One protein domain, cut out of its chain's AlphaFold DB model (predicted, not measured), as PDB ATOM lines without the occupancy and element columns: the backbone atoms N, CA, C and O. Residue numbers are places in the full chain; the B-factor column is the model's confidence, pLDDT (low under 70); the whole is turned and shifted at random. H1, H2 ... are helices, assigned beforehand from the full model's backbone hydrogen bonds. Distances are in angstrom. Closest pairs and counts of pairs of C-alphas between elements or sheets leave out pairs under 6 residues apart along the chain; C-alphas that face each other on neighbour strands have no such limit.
ATOM      1  N   THR A   9     179.497 121.760 153.318       86.19
ATOM      2  CA  THR A   9     180.225 121.522 152.065       86.19
ATOM      3  C   THR A   9     180.611 120.051 151.927       86.19
ATOM      4  O   THR A   9     180.376 119.456 150.877       86.19
ATOM      5  N   GLU A  10     181.125 119.433 152.989       88.00
ATOM      6  CA  GLU A  10     181.391 117.998 153.115       88.00
ATOM      7  C   GLU A  10     180.124 117.198 152.811       88.00
ATOM      8  O   GLU A  10     180.166 116.191 152.108       88.00
ATOM      9  N   LEU A  11     178.981 117.672 153.303       89.12
ATOM     10  CA  LEU A  11     177.708 116.998 153.126       89.12
ATOM     11  C   LEU A  11     177.187 117.056 151.683       89.12
ATOM     12  O   LEU A  11     176.699 116.050 151.169       89.12
ATOM     13  N   ILE A  12     177.315 118.207 151.017       87.44
ATOM     14  CA  ILE A  12     177.000 118.348 149.585       87.44
ATOM     15  C   ILE A  12     177.977 117.516 148.744       87.44
ATOM     16  O   ILE A  12     177.558 116.796 147.842       87.44
ATOM     17  N   THR A  13     179.265 117.545 149.083       89.75
ATOM     18  CA  THR A  13     180.307 116.788 148.372       89.75
ATOM     19  C   THR A  13     180.053 115.282 148.443       89.75
ATOM     20  O   THR A  13     180.176 114.582 147.441       89.75
ATOM     21  N   LEU A  14     179.665 114.765 149.612       91.06
ATOM     22  CA  LEU A  14     179.334 113.349 149.780       91.06
ATOM     23  C   LEU A  14     178.080 112.941 149.002       91.06
ATOM     24  O   LEU A  14     178.025 111.822 148.492       91.06
ATOM     25  N   GLU A  15     177.086 113.825 148.887       91.44
ATOM     26  CA  GLU A  15     175.926 113.590 148.024       91.44
ATOM     27  C   GLU A  15     176.352 113.450 146.553       91.44
ATOM     28  O   GLU A  15     175.970 112.480 145.896       91.44
ATOM     29  N   ASP A  16     177.184 114.369 146.057       90.94
ATOM     30  CA  ASP A  16     177.661 114.361 144.670       90.94
ATOM     31  C   ASP A  16     178.530 113.126 144.373       90.94
ATOM     32  O   ASP A  16     178.378 112.478 143.334       90.94
ATOM     33  N   GLN A  17     179.386 112.725 145.317       92.62
ATOM     34  CA  GLN A  17     180.169 111.493 145.210       92.62
ATOM     35  C   GLN A  17     179.283 110.245 145.210       92.62
ATOM     36  O   GLN A  17     179.498 109.340 144.403       92.62
ATOM     37  N   ALA A  18     178.264 110.189 146.074       94.12
ATOM     38  CA  ALA A  18     177.310 109.085 146.082       94.12
ATOM     39  C   ALA A  18     176.583 108.981 144.733       94.12
ATOM     40  O   ALA A  18     176.452 107.887 144.181       94.12
ATOM     41  N   GLN A  19     176.184 110.116 144.155       93.94
ATOM     42  CA  GLN A  19     175.573 110.162 142.832       93.94
ATOM     43  C   GLN A  19     176.531 109.676 141.733       93.94
ATOM     44  O   GLN A  19     176.132 108.866 140.894       93.94
ATOM     45  N   ALA A  20     177.796 110.104 141.752       94.50
ATOM     46  CA  ALA A  20     178.807 109.646 140.797       94.50
ATOM     47  C   ALA A  20     179.032 108.125 140.886       94.50
ATOM     48  O   ALA A  20     179.075 107.437 139.864       94.50
ATOM     49  N   VAL A  21     179.092 107.570 142.101       94.81
ATOM     50  CA  VAL A  21     179.205 106.120 142.319       94.81
ATOM     51  C   VAL A  21     177.979 105.383 141.778       94.81
ATOM     52  O   VAL A  21     178.123 104.342 141.137       94.81
ATOM     53  N   MET A  22     176.769 105.912 141.974       95.56
ATOM     54  CA  MET A  22     175.551 105.322 141.401       95.56
ATOM     55  C   MET A  22     175.574 105.310 139.867       95.56
ATOM     56  O   MET A  22     175.133 104.335 139.270       95.56
ATOM     57  N   GLN A  23     176.110 106.355 139.227       94.00
ATOM     58  CA  GLN A  23     176.221 106.439 137.764       94.00
ATOM     59  C   GLN A  23     177.255 105.463 137.181       94.00
ATOM     60  O   GLN A  23     177.082 104.981 136.066       94.00
ATOM     61  N   GLN A  24     178.326 105.174 137.925       94.25
ATOM     62  CA  GLN A  24     179.410 104.285 137.488       94.25
ATOM     63  C   GLN A  24     179.179 102.812 137.857       94.25
ATOM     64  O   GLN A  24     179.819 101.919 137.301       94.25
ATOM     65  N   SER A  25     178.289 102.537 138.810       93.75
ATOM     66  CA  SER A  25     178.012 101.185 139.293       93.75
ATOM     67  C   SER A  25     176.866 100.523 138.528       93.75
ATOM     68  O   SER A  25     175.964 101.169 137.999       93.75
ATOM     69  N   LYS A  26     176.886  99.184 138.473       91.75
ATOM     70  CA  LYS A  26     175.766  98.423 137.906       91.75
ATOM     71  C   LYS A  26     174.521  98.629 138.780       91.75
ATOM     72  O   LYS A  26     174.647  98.512 140.008       91.75
ATOM     73  N   PRO A  27     173.334  98.854 138.188       87.44
ATOM     74  CA  PRO A  27     172.081  98.869 138.936       87.44
ATOM     75  C   PRO A  27     171.952  97.604 139.792       87.44
ATOM     76  O   PRO A  27     172.328  96.523 139.341       87.44
ATOM     77  N   GLN A  28     171.448  97.740 141.024       87.06
ATOM     78  CA  GLN A  28     171.277  96.637 141.995       87.06
ATOM     79  C   GLN A  28     172.579  95.970 142.477       87.06
ATOM     80  O   GLN A  28     172.545  94.955 143.166       87.06
ATOM     81  N   SER A  29     173.752  96.521 142.151       94.44
ATOM     82  CA  SER A  29     174.986  96.096 142.812       94.44
ATOM     83  C   SER A  29     175.009  96.566 144.269       94.44
ATOM     84  O   SER A  29     174.446  97.606 144.606       94.44
ATOM     85  N   TYR A  30     175.739  95.851 145.126       94.75
ATOM     86  CA  TYR A  30     175.953  96.268 146.516       94.75
ATOM     87  C   TYR A  30     176.486  97.706 146.623       94.75
ATOM     88  O   TYR A  30     176.079  98.469 147.500       94.75
ATOM     89  N   LEU A  31     177.366  98.096 145.694       94.06
ATOM     90  CA  LEU A  31     177.921  99.443 145.641       94.06
ATOM     91  C   LEU A  31     176.845 100.482 145.298       94.06
ATOM     92  O   LEU A  31     176.755 101.506 145.972       94.06
ATOM     93  N   TYR A  32     175.991 100.188 144.312       96.06
ATOM     94  CA  TYR A  32     174.850 101.033 143.961       96.06
ATOM     95  C   TYR A  32     173.880 101.186 145.136       96.06
ATOM     96  O   TYR A  32     173.469 102.297 145.464       96.06
ATOM     97  N   GLU A  33     173.523 100.084 145.800       95.75
ATOM     98  CA  GLU A  33     172.614 100.118 146.949       95.75
ATOM     99  C   GLU A  33     173.194 100.922 148.111       95.75
ATOM    100  O   GLU A  33     172.491 101.726 148.723       95.75
ATOM    101  N   THR A  34     174.483 100.738 148.392       95.50
ATOM    102  CA  THR A  34     175.194 101.489 149.432       95.50
ATOM    103  C   THR A  34     175.213 102.982 149.119       95.50
ATOM    104  O   THR A  34     174.853 103.792 149.974       95.50
ATOM    105  N   ALA A  35     175.563 103.354 147.887       95.62
ATOM    106  CA  ALA A  35     175.590 104.746 147.451       95.62
ATOM    107  C   ALA A  35     174.189 105.383 147.459       95.62
ATOM    108  O   ALA A  35     174.024 106.510 147.921       95.62
ATOM    109  N   SER A  36     173.161 104.633 147.057       94.88
ATOM    110  CA  SER A  36     171.762 105.071 147.114       94.88
ATOM    111  C   SER A  36     171.303 105.363 148.548       94.88
ATOM    112  O   SER A  36     170.723 106.417 148.821       94.88
ATOM    113  N   ARG A  37     171.628 104.475 149.501       95.56
ATOM    114  CA  ARG A  37     171.340 104.695 150.930       95.56
ATOM    115  C   ARG A  37     172.086 105.912 151.472       95.56
ATOM    116  O   ARG A  37     171.489 106.715 152.183       95.56
ATOM    117  N   LEU A  38     173.362 106.069 151.116       94.12
ATOM    118  CA  LEU A  38     174.159 107.229 151.516       94.12
ATOM    119  C   LEU A  38     173.537 108.533 151.003       94.12
ATOM    120  O   LEU A  38     173.324 109.449 151.793       94.12
ATOM    121  N   MET A  39     173.167 108.592 149.721       94.12
ATOM    122  CA  MET A  39     172.494 109.750 149.125       94.12
ATOM    123  C   MET A  39     171.197 110.094 149.873       94.12
ATOM    124  O   MET A  39     170.943 111.263 150.161       94.12
ATOM    125  N   MET A  40     170.384 109.092 150.228       93.69
ATOM    126  CA  MET A  40     169.155 109.309 150.999       93.69
ATOM    127  C   MET A  40     169.443 109.925 152.375       93.69
ATOM    128  O   MET A  40     168.764 110.872 152.773       93.69
ATOM    129  N   ILE A  41     170.466 109.436 153.083       92.88
ATOM    130  CA  ILE A  41     170.871 109.977 154.388       92.88
ATOM    131  C   ILE A  41     171.361 111.424 154.246       92.88
ATOM    132  O   ILE A  41     170.947 112.280 155.028       92.88
ATOM    133  N   MET A  42     172.189 111.724 153.238       91.69
ATOM    134  CA  MET A  42     172.674 113.088 152.995       91.69
ATOM    135  C   MET A  42     171.514 114.049 152.721       91.69
ATOM    136  O   MET A  42     171.432 115.096 153.358       91.69
ATOM    137  N   LYS A  43     170.555 113.674 151.866       89.69
ATOM    138  CA  LYS A  43     169.368 114.499 151.577       89.69
ATOM    139  C   LYS A  43     168.519 114.772 152.816       89.69
ATOM    140  O   LYS A  43     168.089 115.902 153.026       89.69
ATOM    141  N   MET A  44     168.308 113.763 153.661       91.69
ATOM    142  CA  MET A  44     167.586 113.943 154.925       91.69
ATOM    143  C   MET A  44     168.297 114.936 155.849       91.69
ATOM    144  O   MET A  44     167.652 115.774 156.478       91.69
ATOM    145  N   GLU A  45     169.623 114.883 155.901       90.12
ATOM    146  CA  GLU A  45     170.421 115.791 156.717       90.12
ATOM    147  C   GLU A  45     170.459 117.220 156.137       90.12
ATOM    148  O   GLU A  45     170.399 118.182 156.905       90.12
ATOM    149  N   GLN A  46     170.456 117.386 154.807       89.44
ATOM    150  CA  GLN A  46     170.265 118.696 154.162       89.44
ATOM    151  C   GLN A  46     168.917 119.311 154.543       89.44
ATOM    152  O   GLN A  46     168.867 120.463 154.977       89.44
ATOM    153  N   ILE A  47     167.837 118.524 154.464       89.38
ATOM    154  CA  ILE A  47     166.487 118.951 154.859       89.38
ATOM    155  C   ILE A  47     166.468 119.357 156.335       89.38
ATOM    156  O   ILE A  47     165.972 120.433 156.666       89.38
ATOM    157  N   ARG A  48     167.060 118.544 157.222       90.38
ATOM    158  CA  ARG A  48     167.145 118.836 158.665       90.38
ATOM    159  C   ARG A  48     167.831 120.175 158.953       90.38
ATOM    160  O   ARG A  48     167.492 120.834 159.931       90.38
ATOM    161  N   ARG A  49     168.794 120.570 158.119       88.44
ATOM    162  CA  ARG A  49     169.566 121.817 158.251       88.44
ATOM    163  C   ARG A  49     168.998 122.990 157.447       88.44
ATOM    164  O   ARG A  49     169.567 124.074 157.508       88.44
ATOM    165  N   GLY A  50     167.913 122.794 156.695       87.44
ATOM    166  CA  GLY A  50     167.350 123.825 155.819       87.44
ATOM    167  C   GLY A  50     168.244 124.182 154.625       87.44
ATOM    168  O   GLY A  50     168.168 125.298 154.113       87.44
ATOM    169  N   ILE A  51     169.102 123.253 154.192       85.19
ATOM    170  CA  ILE A  51     169.942 123.406 153.002       85.19
ATOM    171  C   ILE A  51     169.097 122.984 151.797       85.19
ATOM    172  O   ILE A  51     168.850 121.801 151.572       85.19
ATOM    173  N   PHE A  52     168.604 123.965 151.044       79.06
ATOM    174  CA  PHE A  52     167.764 123.734 149.867       79.06
ATOM    175  C   PHE A  52     168.579 123.793 148.574       79.06
ATOM    176  O   PHE A  52     169.656 124.385 148.538       79.06
ATOM    177  N   ALA A  53     168.026 123.256 147.482       72.31
ATOM    178  CA  ALA A  53     168.701 123.150 146.184       72.31
ATOM    179  C   ALA A  53     169.343 124.465 145.690       72.31
ATOM    180  O   ALA A  53     170.420 124.438 145.103       72.31
ATOM    181  N   SER A  54     168.724 125.618 145.964       69.31
ATOM    182  CA  SER A  54     169.273 126.938 145.623       69.31
ATOM    183  C   SER A  54     170.544 127.288 146.407       69.31
ATOM    184  O   SER A  54     171.471 127.858 145.840       69.31
ATOM    185  N   GLN A  55     170.615 126.918 147.688       70.38
ATOM    186  CA  GLN A  55     171.802 127.101 148.526       70.38
ATOM    187  C   GLN A  55     172.888 126.089 148.157       70.38
ATOM    188  O   GLN A  55     174.053 126.459 148.040       70.38
ATOM    189  N   SER A  56     172.508 124.835 147.890       69.50
ATOM    190  CA  SER A  56     173.440 123.807 147.420       69.50
ATOM    191  C   SER A  56     174.109 124.217 146.105       69.50
ATOM    192  O   SER A  56     175.321 124.090 145.974       69.50
ATOM    193  N   ALA A  57     173.355 124.783 145.156       71.69
ATOM    194  CA  ALA A  57     173.897 125.279 143.890       71.69
ATOM    195  C   ALA A  57     174.899 126.434 144.080       71.69
ATOM    196  O   ALA A  57     175.948 126.446 143.441       71.69
ATOM    197  N   GLN A  58     174.615 127.377 144.987       73.12
ATOM    198  CA  GLN A  58     175.541 128.471 145.314       73.12
ATOM    199  C   GLN A  58     176.826 127.972 145.985       73.12
ATOM    200  O   GLN A  58     177.902 128.516 145.749       73.12
ATOM    201  N   LEU A  59     176.723 126.946 146.829       68.69
ATOM    202  CA  LEU A  59     177.874 126.357 147.513       68.69
ATOM    203  C   LEU A  59     178.753 125.546 146.556       68.69
ATOM    204  O   LEU A  59     179.975 125.609 146.666       68.69
ATOM    205  N   ARG A  60     178.156 124.876 145.564       70.75
ATOM    206  CA  ARG A  60     178.894 124.206 144.480       70.75
ATOM    207  C   ARG A  60     179.727 125.202 143.668       70.75
ATOM    208  O   ARG A  60     180.913 124.981 143.496       70.75
ATOM    209  N   GLN A  61     179.158 126.355 143.304       67.69
ATOM    210  CA  GLN A  61     179.878 127.419 142.580       67.69
ATOM    211  C   GLN A  61     181.027 128.068 143.366       67.69
ATOM    212  O   GLN A  61     181.883 128.704 142.769       67.69
ATOM    213  N   LYS A  62     181.028 127.970 144.702       59.22
ATOM    214  CA  LYS A  62     182.108 128.504 145.549       59.22
ATOM    215  C   LYS A  62     183.274 127.535 145.742       59.22
ATOM    216  O   LYS A  62     184.267 127.931 146.347       59.22
ATOM    217  N   THR A  63     183.109 126.281 145.332       53.41
ATOM    218  CA  THR A  63     184.099 125.217 145.550       53.41
ATOM    219  C   THR A  63     184.919 124.926 144.281       53.41
ATOM    220  O   THR A  63     185.927 124.229 144.381       53.41
TER     221      THR A  63
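AT A GLANCE: This is residues 9 to 63 of the 64 residues of an uncharacterized protein of Chitinibacter sp. 2T18 (UniProt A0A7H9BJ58). Two long helices, H1 and H2, lie side by side as a helical hairpin, and a short third helix, H3, is set crosswise at the hairpin's open end, near the first residues of H1. The hairpin makes the longest axis; its closed end is the turn of residues 25 to 29. The printed part has 55 residues with three named helices, in the order H1, H2, H3, and no named strand, and its class is all helix. It is only just compact, close to loose, with a radius of gyration of the C-alphas of 11.8 A, and it spans 32 by 22 by 15 A.

HOW THE PARTS SIT: Start at the first printed residue, with H1, residues 9 to 24, and go on through the tight link to H2, residues 30 to 48. The two touch, with 23 pairs of C-alphas within 8 A; look at Ala 18 and Ala 35, whose C-alphas are the closest, 4.9 A apart. Their lines stand at a shallow tilt of 30 degrees and they run opposite ways, a helical hairpin with centres 9.0 A apart. Next along the printed part comes H3, residues 53 to 61, which is apart from H2 although it follows it. H3 only just touches H1, with 3 pairs of C-alphas within 8 A, and H1 takes part with residues 9 to 12 alone. The closest C-alphas there are those of Ile 12 and Ser 56, 6.9 A apart. The lines of H1 and H3 stand about perpendicular, at 88 degrees. Read along the backbones of H1, H2 and H3 and you will find every O i to N i+4 pair within hydrogen-bond range.

IN THESE COORDINATES: Find C-alpha 9 at (180.225, 121.522, 152.065); from there H1 runs 22.6 A to C-alpha 24 at (179.410, 104.285, 137.488). Go on to C-alpha 30 at (175.953, 96.268, 146.516), where H2, 19 residues and the longest helix, begins; it measures 27.1 A to C-alpha 48. H3 begins at Ala 53 and ends at Gln 61, with C-alpha 61 at (179.878, 127.419, 142.580), 12.5 A from first to last C-alpha.

THE WHOLE: The two C-alphas farthest apart are those of Gln 28 and Lys 62, 33.8 A. The first and last printed C-alphas, those of Thr 9 and Thr 63, are 8.4 A apart. The printed part has no cut, and both links are tight, with 5 residues between H1 and H2 and 4 between H2 and H3. In the B-factor column you will find a mean pLDDT of the printed part of 86.9; the model's confidence is under 70 at residues 54, 56, 59 and 61 to 63.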